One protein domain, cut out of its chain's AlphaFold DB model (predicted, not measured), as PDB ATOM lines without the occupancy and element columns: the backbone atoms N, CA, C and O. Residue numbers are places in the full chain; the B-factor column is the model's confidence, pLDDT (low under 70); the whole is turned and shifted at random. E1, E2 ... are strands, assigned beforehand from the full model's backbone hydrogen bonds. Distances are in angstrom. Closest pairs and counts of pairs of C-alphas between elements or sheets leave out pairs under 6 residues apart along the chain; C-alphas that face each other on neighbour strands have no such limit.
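Overview. This is residues 8 to 75 of the 173 residues of the protein "Por_Secre_tail domain-containing protein" of Chryseobacterium luteum (UniProt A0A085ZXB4). There is little regular structure: a small, strongly twisted sheet of three strands, from which a long loop, residues 27 to 66, runs out past E2 and folds back to E3, with residues 37 to 42 sticking out. The 68 printed residues hold no named helix and strands E1, E2, E3, in sheet order E2, E1, E3, antiparallel. It is all strand, with 20 residues in named elements, loose, with a radius of gyration of the C-alphas of 15.2 A, spanning 47 by 27 by 16 A.

Arrangement. E1, residues 8 to 14, and E2, residues 22 to 26, form an antiparallel hairpin at 148 degrees; N 24 and O 11 are 2.8 A apart. E3, residues 67 to 74, is antiparallel to E1 at 157 degrees; N 10 and O 71 are 2.9 A apart. E2 and E3 are apart.

Along the chain. E1 runs 18.5 A from C-alpha 8 at (279.136, 277.655, 237.533), E2 11.2 A, and E3 22.3 A to C-alpha 74 at (274.697, 281.203, 240.201).

Size, cuts and confidence. The C-alphas farthest apart, of Asp 38 and Ala 64, are 47.7 A apart. The printed part has no cut. The link E2 to E3 is long. Residues 31 to 37 and 39 to 49 have pLDDT under 70.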
ATOM      1  N   ASP A   8     278.523 278.518 238.551       83.31
ATOM      2  CA  ASP A   8     279.136 277.655 237.533       83.31
ATOM      3  C   ASP A   8     278.942 278.224 236.126       83.31
ATOM      4  O   ASP A   8     277.799 278.467 235.704       83.31
ATOM      5  N   LEU A   9     280.005 278.306 235.319       88.50
ATOM      6  CA  LEU A   9     279.873 278.415 233.866       88.50
ATOM      7  C   LEU A   9     280.026 277.057 233.178       88.50
ATOM      8  O   LEU A   9     281.083 276.437 233.159       88.50
ATOM      9  N   LEU A  10     278.965 276.641 232.486       92.19
ATOM     10  CA  LEU A  10     278.929 275.389 231.739       92.19
ATOM     11  C   LEU A  10     278.859 275.634 230.235       92.19
ATOM     12  O   LEU A  10     277.971 276.346 229.752       92.19
ATOM     13  N   ALA A  11     279.682 274.922 229.466       94.94
ATOM     14  CA  ALA A  11     279.421 274.696 228.047       94.94
ATOM     15  C   ALA A  11     278.715 273.347 227.881       94.94
ATOM     16  O   ALA A  11     279.163 272.318 228.390       94.94
ATOM     17  N   GLN A  12     277.590 273.324 227.167       97.06
ATOM     18  CA  GLN A  12     276.774 272.120 227.021       97.06
ATOM     19  C   GLN A  12     276.348 271.897 225.578       97.06
ATOM     20  O   GLN A  12     276.151 272.842 224.811       97.06
ATOM     21  N   ILE A  13     276.146 270.630 225.229       97.62
ATOM     22  CA  ILE A  13     275.718 270.195 223.904       97.62
ATOM     23  C   ILE A  13     274.428 269.394 223.982       97.62
ATOM     24  O   ILE A  13     274.193 268.638 224.920       97.62
ATOM     25  N   SER A  14     273.595 269.562 222.969       97.56
ATOM     26  CA  SER A  14     272.392 268.779 222.745       97.56
ATOM     27  C   SER A  14     272.449 268.171 221.356       97.56
ATOM     28  O   SER A  14     272.929 268.814 220.424       97.56
ATOM     29  N   THR A  15     271.936 266.954 221.214       96.50
ATOM     30  CA  THR A  15     271.847 266.211 219.946       96.50
ATOM     31  C   THR A  15     270.397 265.888 219.575       96.50
ATOM     32  O   THR A  15     270.121 265.145 218.637       96.50
ATOM     33  N   ASP A  16     269.448 266.474 220.307       95.19
ATOM     34  CA  ASP A  16     268.005 266.288 220.161       95.19
ATOM     35  C   ASP A  16     267.266 267.634 220.047       95.19
ATOM     36  O   ASP A  16     266.105 267.779 220.440       95.19
ATOM     37  N   GLY A  17     267.946 268.651 219.508       95.44
ATOM     38  CA  GLY A  17     267.360 269.969 219.281       95.44
ATOM     39  C   GLY A  17     267.147 270.797 220.551       95.44
ATOM     40  O   GLY A  17     266.423 271.795 220.502       95.44
ATOM     41  N   GLY A  18     267.811 270.455 221.652       95.81
ATOM     42  CA  GLY A  18     267.794 271.185 222.921       95.81
ATOM     43  C   GLY A  18     266.855 270.600 223.975       95.81
ATOM     44  O   GLY A  18     266.563 271.296 224.950       95.81
ATOM     45  N   THR A  19     266.376 269.369 223.786       95.94
ATOM     46  CA  THR A  19     265.485 268.684 224.735       95.94
ATOM     47  C   THR A  19     266.282 268.128 225.917       95.94
ATOM     48  O   THR A  19     265.881 268.306 227.066       95.94
ATOM     49  N   SER A  20     267.443 267.529 225.649       96.25
ATOM     50  CA  SER A  20     268.419 267.084 226.645       96.25
ATOM     51  C   SER A  20     269.794 267.702 226.386       96.25
ATOM     52  O   SER A  20     270.101 268.133 225.270       96.25
ATOM     53  N   TRP A  21     270.599 267.806 227.447       97.38
ATOM     54  CA  TRP A  21     271.884 268.499 227.436       97.38
ATOM     55  C   TRP A  21     272.939 267.694 228.186       97.38
ATOM     56  O   TRP A  21     272.701 267.257 229.310       97.38
ATOM     57  N   THR A  22     274.108 267.566 227.570       96.50
ATOM     58  CA  THR A  22     275.308 266.955 228.146       96.50
ATOM     59  C   THR A  22     276.359 268.038 228.356       96.50
ATOM     60  O   THR A  22     276.565 268.873 227.472       96.50
ATOM     61  N   THR A  23     277.025 268.040 229.512       95.75
ATOM     62  CA  THR A  23     278.122 268.977 229.793       95.75
ATOM     63  C   THR A  23     279.360 268.603 228.983       95.75
ATOM     64  O   THR A  23     279.770 267.444 228.952       95.75
ATOM     65  N   LEU A  24     279.906 269.593 228.280       94.38
ATOM     66  CA  LEU A  24     281.136 269.499 227.499       94.38
ATOM     67  C   LEU A  24     282.350 270.010 228.273       94.38
ATOM     68  O   LEU A  24     283.452 269.516 228.053       94.38
ATOM     69  N   TRP A  25     282.134 271.029 229.100       92.94
ATOM     70  CA  TRP A  25     283.153 271.739 229.858       92.94
ATOM     71  C   TRP A  25     282.487 272.475 231.026       92.94
ATOM     72  O   TRP A  25     281.339 272.922 230.884       92.94
ATOM     73  N   THR A  26     283.210 272.572 232.138       88.44
ATOM     74  CA  THR A  26     282.878 273.354 233.334       88.44
ATOM     75  C   THR A  26     284.099 274.176 233.716       88.44
ATOM     76  O   THR A  26     285.224 273.729 233.481       88.44
ATOM     77  N   GLU A  27     283.867 275.367 234.252       82.44
ATOM     78  CA  GLU A  27     284.924 276.294 234.655       82.44
ATOM     79  C   GLU A  27     285.866 275.683 235.699       82.44
ATOM     80  O   GLU A  27     287.079 275.780 235.546       82.44
ATOM     81  N   ASP A  28     285.334 274.927 236.657       76.75
ATOM     82  CA  ASP A  28     286.103 274.351 237.777       76.75
ATOM     83  C   ASP A  28     287.114 273.278 237.358       76.75
ATOM     84  O   ASP A  28     288.071 272.987 238.074       76.75
ATOM     85  N   ASP A  29     286.910 272.671 236.185       76.69
ATOM     86  CA  ASP A  29     287.801 271.645 235.641       76.69
ATOM     87  C   ASP A  29     288.936 272.259 234.797       76.69
ATOM     88  O   ASP A  29     289.789 271.531 234.270       76.69
ATOM     89  N   GLU A  30     288.949 273.584 234.605       75.69
ATOM     90  CA  GLU A  30     289.890 274.239 233.706       75.69
ATOM     91  C   GLU A  30     291.292 274.363 234.315       75.69
ATOM     92  O   GLU A  30     291.524 274.828 235.433       75.69
ATOM     93  N   THR A  31     292.290 273.951 233.535       64.44
ATOM     94  CA  THR A  31     293.676 273.931 233.995       64.44
ATOM     95  C   THR A  31     294.263 275.342 233.989       64.44
ATOM     96  O   THR A  31     294.483 275.923 232.930       64.44
ATOM     97  N   GLY A  32     294.587 275.887 235.164       59.03
ATOM     98  CA  GLY A  32     295.189 277.223 235.276       59.03
ATOM     99  C   GLY A  32     294.642 278.093 236.404       59.03
ATOM    100  O   GLY A  32     295.157 279.200 236.581       59.03
ATOM    101  N   PHE A  33     293.657 277.586 237.146       61.94
ATOM    102  CA  PHE A  33     293.281 278.089 238.462       61.94
ATOM    103  C   PHE A  33     294.478 277.934 239.412       61.94
ATOM    104  O   PHE A  33     295.041 276.840 239.532       61.94
ATOM    105  N   ILE A  34     294.949 279.038 239.988       60.16
ATOM    106  CA  ILE A  34     296.023 279.014 240.981       60.16
ATOM    107  C   ILE A  34     295.372 279.176 242.346       60.16
ATOM    108  O   ILE A  34     294.932 280.274 242.661       60.16
ATOM    109  N   ASP A  35     295.384 278.084 243.112       61.25
ATOM    110  CA  ASP A  35     295.183 278.085 244.562       61.25
ATOM    111  C   ASP A  35     296.404 278.752 245.207       61.25
ATOM    112  O   ASP A  35     297.534 278.247 245.082       61.25
ATOM    113  N   ASP A  36     296.216 279.924 245.813       64.56
ATOM    114  CA  ASP A  36     297.314 280.662 246.446       64.56
ATOM    115  C   ASP A  36     297.716 280.087 247.824       64.56
ATOM    116  O   ASP A  36     298.759 280.449 248.392       64.56
ATOM    117  N   GLY A  37     296.955 279.096 248.303       64.50
ATOM    118  CA  GLY A  37     297.193 278.323 249.509       64.50
ATOM    119  C   GLY A  37     296.794 279.034 250.800       64.50
ATOM    120  O   GLY A  37     297.191 278.567 251.877       64.50
ATOM    121  N   ASP A  38     296.065 280.150 250.732       72.75
ATOM    122  CA  ASP A  38     295.577 280.877 251.906       72.75
ATOM    123  C   ASP A  38     294.284 280.280 252.510       72.75
ATOM    124  O   ASP A  38     293.960 280.554 253.674       72.75
ATOM    125  N   GLY A  39     293.631 279.370 251.777       67.69
ATOM    126  CA  GLY A  39     292.394 278.697 252.173       67.69
ATOM    127  C   GLY A  39     291.129 279.541 251.979       67.69
ATOM    128  O   GLY A  39     290.098 279.201 252.568       67.69
ATOM    129  N   ASP A  40     291.220 280.628 251.213       64.88
ATOM    130  CA  ASP A  40     290.135 281.490 250.759       64.88
ATOM    131  C   ASP A  40     289.963 281.328 249.241       64.88
ATOM    132  O   ASP A  40     290.648 281.955 248.449       64.88
ATOM    133  N   GLU A  41     289.007 280.504 248.810       61.81
ATOM    134  CA  GLU A  41     288.790 280.163 247.385       61.81
ATOM    135  C   GLU A  41     288.449 281.391 246.494       61.81
ATOM    136  O   GLU A  41     288.397 281.300 245.274       61.81
ATOM    137  N   ASP A  42     288.221 282.556 247.107       62.47
ATOM    138  CA  ASP A  42     287.900 283.851 246.490       62.47
ATOM    139  C   ASP A  42     289.123 284.645 246.019       62.47
ATOM    140  O   ASP A  42     289.000 285.596 245.239       62.47
ATOM    141  N   THR A  43     290.295 284.341 246.579       61.03
ATOM    142  CA  THR A  43     291.570 284.968 246.202       61.03
ATOM    143  C   THR A  43     292.257 284.197 245.082       61.03
ATOM    144  O   THR A  43     293.161 284.735 244.428       61.03
ATOM    145  N   ASP A  44     291.770 282.992 244.800       65.75
ATOM    146  CA  ASP A  44     292.228 282.151 243.717       65.75
ATOM    147  C   ASP A  44     291.846 282.763 242.366       65.75
ATOM    148  O   ASP A  44     290.699 283.102 242.068       65.75
ATOM    149  N   LEU A  45     292.854 282.951 241.520       63.19
ATOM    150  CA  LEU A  45     292.703 283.647 240.250       63.19
ATOM    151  C   LEU A  45     293.311 282.823 239.122       63.19
ATOM    152  O   LEU A  45     294.373 282.205 239.248       63.19
ATOM    153  N   TYR A  46     292.688 282.900 237.950       60.38
ATOM    154  CA  TYR A  46     293.337 282.471 236.719       60.38
ATOM    155  C   TYR A  46     294.581 283.329 236.463       60.38
ATOM    156  O   TYR A  46     294.524 284.560 236.489       60.38
ATOM    157  N   ASN A  47     295.717 282.700 236.132       54.81
ATOM    158  CA  ASN A  47     296.951 283.447 235.827       54.81
ATOM    159  C   ASN A  47     296.827 284.375 234.596       54.81
ATOM    160  O   ASN A  47     297.691 285.226 234.371       54.81
ATOM    161  N   GLN A  48     295.761 284.208 233.803       58.09
ATOM    162  CA  GLN A  48     295.415 285.045 232.658       58.09
ATOM    163  C   GLN A  48     293.989 285.576 232.795       58.09
ATOM    164  O   GLN A  48     293.069 284.824 233.088       58.09
ATOM    165  N   ASN A  49     293.790 286.852 232.451       65.06
ATOM    166  CA  ASN A  49     292.469 287.495 232.429       65.06
ATOM    167  C   ASN A  49     291.500 286.896 231.379       65.06
ATOM    168  O   ASN A  49     290.356 287.333 231.299       65.06
ATOM    169  N   ILE A  50     291.967 285.977 230.522       71.81
ATOM    170  CA  ILE A  50     291.181 285.284 229.492       71.81
ATOM    171  C   ILE A  50     291.679 283.840 229.401       71.81
ATOM    172  O   ILE A  50     292.866 283.616 229.163       71.81
ATOM    173  N   VAL A  51     290.767 282.875 229.518       78.75
ATOM    174  CA  VAL A  51     291.083 281.444 229.449       78.75
ATOM    175  C   VAL A  51     290.640 280.867 228.094       78.75
ATOM    176  O   VAL A  51     289.446 280.874 227.786       78.75
ATOM    177  N   PRO A  52     291.567 280.402 227.229       83.75
ATOM    178  CA  PRO A  52     291.205 279.824 225.940       83.75
ATOM    179  C   PRO A  52     290.721 278.377 226.097       83.75
ATOM    180  O   PRO A  52     291.515 277.469 226.327       83.75
ATOM    181  N   VAL A  53     289.426 278.149 225.876       86.38
ATOM    182  CA  VAL A  53     288.811 276.817 225.979       86.38
ATOM    183  C   VAL A  53     288.623 276.192 224.594       86.38
ATOM    184  O   VAL A  53     288.023 276.791 223.696       86.38
ATOM    185  N   GLN A  54     289.091 274.952 224.413       89.44
ATOM    186  CA  GLN A  54     288.871 274.178 223.189       89.44
ATOM    187  C   GLN A  54     288.304 272.791 223.495       89.44
ATOM    188  O   GLN A  54     288.994 271.916 224.014       89.44
ATOM    189  N   VAL A  55     287.065 272.547 223.060       90.25
ATOM    190  CA  VAL A  55     286.400 271.247 223.205       90.25
ATOM    191  C   VAL A  55     286.314 270.518 221.864       90.25
ATOM    192  O   VAL A  55     285.871 271.066 220.853       90.25
ATOM    193  N   SER A  56     286.703 269.240 221.853       90.44
ATOM    194  CA  SER A  56     286.546 268.366 220.687       90.44
ATOM    195  C   SER A  56     285.087 267.949 220.496       90.44
ATOM    196  O   SER A  56     284.500 267.281 221.344       90.44
ATOM    197  N   LEU A  57     284.513 268.274 219.334       91.12
ATOM    198  CA  LEU A  57     283.153 267.867 218.956       91.12
ATOM    199  C   LEU A  57     283.104 266.562 218.144       91.12
ATOM    200  O   LEU A  57     282.035 266.159 217.688       91.12
ATOM    201  N   THR A  58     284.238 265.877 217.970       88.81
ATOM    202  CA  THR A  58     284.346 264.624 217.198       88.81
ATOM    203  C   THR A  58     283.292 263.563 217.564       88.81
ATOM    204  O   THR A  58     282.739 262.963 216.640       88.81
ATOM    205  N   PRO A  59     282.931 263.338 218.848       91.69
ATOM    206  CA  PRO A  59     281.895 262.360 219.213       91.69
ATOM    207  C   PRO A  59     280.490 262.668 218.662       91.69
ATOM    208  O   PRO A  59     279.627 261.791 218.624       91.69
ATOM    209  N   TYR A  60     280.250 263.907 218.230       91.12
ATOM    210  CA  TYR A  60     278.945 264.399 217.785       91.12
ATOM    211  C   TYR A  60     278.817 264.479 216.257       91.12
ATOM    212  O   TYR A  60     277.790 264.923 215.739       91.12
ATOM    213  N   ILE A  61     279.831 264.026 215.513       87.06
ATOM    214  CA  ILE A  61     279.793 263.971 214.048       87.06
ATOM    215  C   ILE A  61     278.632 263.081 213.581       87.06
ATOM    216  O   ILE A  61     278.442 261.968 214.064       87.06
ATOM    217  N   GLY A  62     277.864 263.574 212.606       86.94
ATOM    218  CA  GLY A  62     276.739 262.848 212.010       86.94
ATOM    219  C   GLY A  62     275.457 262.851 212.847       86.94
ATOM    220  O   GLY A  62     274.437 262.354 212.374       86.94
ATOM    221  N   GLN A  63     275.475 263.432 214.050       89.44
ATOM    222  CA  GLN A  63     274.265 263.616 214.846       89.44
ATOM    223  C   GLN A  63     273.440 264.788 214.292       89.44
ATOM    224  O   GLN A  63     273.982 265.800 213.845       89.44
ATOM    225  N   ALA A  64     272.115 264.638 214.278       86.44
ATOM    226  CA  ALA A  64     271.203 265.667 213.787       86.44
ATOM    227  C   ALA A  64     270.870 266.680 214.890       86.44
ATOM    228  O   ALA A  64     270.943 266.366 216.070       86.44
ATOM    229  N   ASN A  65     270.451 267.890 214.504       92.31
ATOM    230  CA  ASN A  65     269.936 268.912 215.427       92.31
ATOM    231  C   ASN A  65     270.881 269.263 216.592       92.31
ATOM    232  O   ASN A  65     270.417 269.540 217.701       92.31
ATOM    233  N   VAL A  66     272.192 269.268 216.332       94.44
ATOM    234  CA  VAL A  66     273.191 269.617 217.343       94.44
ATOM    235  C   VAL A  66     273.050 271.088 217.740       94.44
ATOM    236  O   VAL A  66     273.026 271.970 216.881       94.44
ATOM    237  N   LYS A  67     272.962 271.358 219.044       96.44
ATOM    238  CA  LYS A  67     272.965 272.709 219.622       96.44
ATOM    239  C   LYS A  67     274.031 272.811 220.698       96.44
ATOM    240  O   LYS A  67     274.237 271.863 221.444       96.44
ATOM    241  N   ILE A  68     274.649 273.979 220.806       96.00
ATOM    242  CA  ILE A  68     275.574 274.320 221.887       96.00
ATOM    243  C   ILE A  68     274.949 275.463 222.680       96.00
ATOM    244  O   ILE A  68     274.345 276.364 222.092       96.00
ATOM    245  N   ARG A  69     275.067 275.414 224.006       95.94
ATOM    246  CA  ARG A  69     274.719 276.527 224.890       95.94
ATOM    247  C   ARG A  69     275.832 276.773 225.893       95.94
ATOM    248  O   ARG A  69     276.524 275.838 226.287       95.94
ATOM    249  N   PHE A  70     275.896 278.011 226.350       94.94
ATOM    250  CA  PHE A  70     276.635 278.404 227.536       94.94
ATOM    251  C   PHE A  70     275.611 278.713 228.619       94.94
ATOM    252  O   PHE A  70     274.603 279.374 228.345       94.94
ATOM    253  N   ARG A  71     275.808 278.164 229.810       93.44
ATOM    254  CA  ARG A  71     274.875 278.303 230.920       93.44
ATOM    255  C   ARG A  71     275.656 278.693 232.158       93.44
ATOM    256  O   ARG A  71     276.389 277.867 232.679       93.44
ATOM    257  N   TYR A  72     275.425 279.914 232.611       90.25
ATOM    258  CA  TYR A  72     275.809 280.339 233.943       90.25
ATOM    259  C   TYR A  72     274.734 279.903 234.950       90.25
ATOM    260  O   TYR A  72     273.531 280.026 234.669       90.25
ATOM    261  N   ILE A  73     275.148 279.345 236.082       87.81
ATOM    262  CA  ILE A  73     274.282 278.923 237.183       87.81
ATOM    263  C   ILE A  73     274.852 279.533 238.450       87.81
ATOM    264  O   ILE A  73     275.803 278.990 238.979       87.81
ATOM    265  N   GLY A  74     274.249 280.610 238.950       83.38
ATOM    266  CA  GLY A  74     274.697 281.203 240.201       83.38
ATOM    267  C   GLY A  74     273.581 281.615 241.148       83.38
ATOM    268  O   GLY A  74     272.420 281.761 240.747       83.38
ATOM    269  N   THR A  75     273.933 281.755 242.424       78.56
ATOM    270  CA  THR A  75     273.046 282.240 243.498       78.56
ATOM    271  C   THR A  75     273.426 283.624 244.018       78.56
ATOM    272  O   THR A  75     272.691 284.207 244.820       78.56
TER     273      THR A  75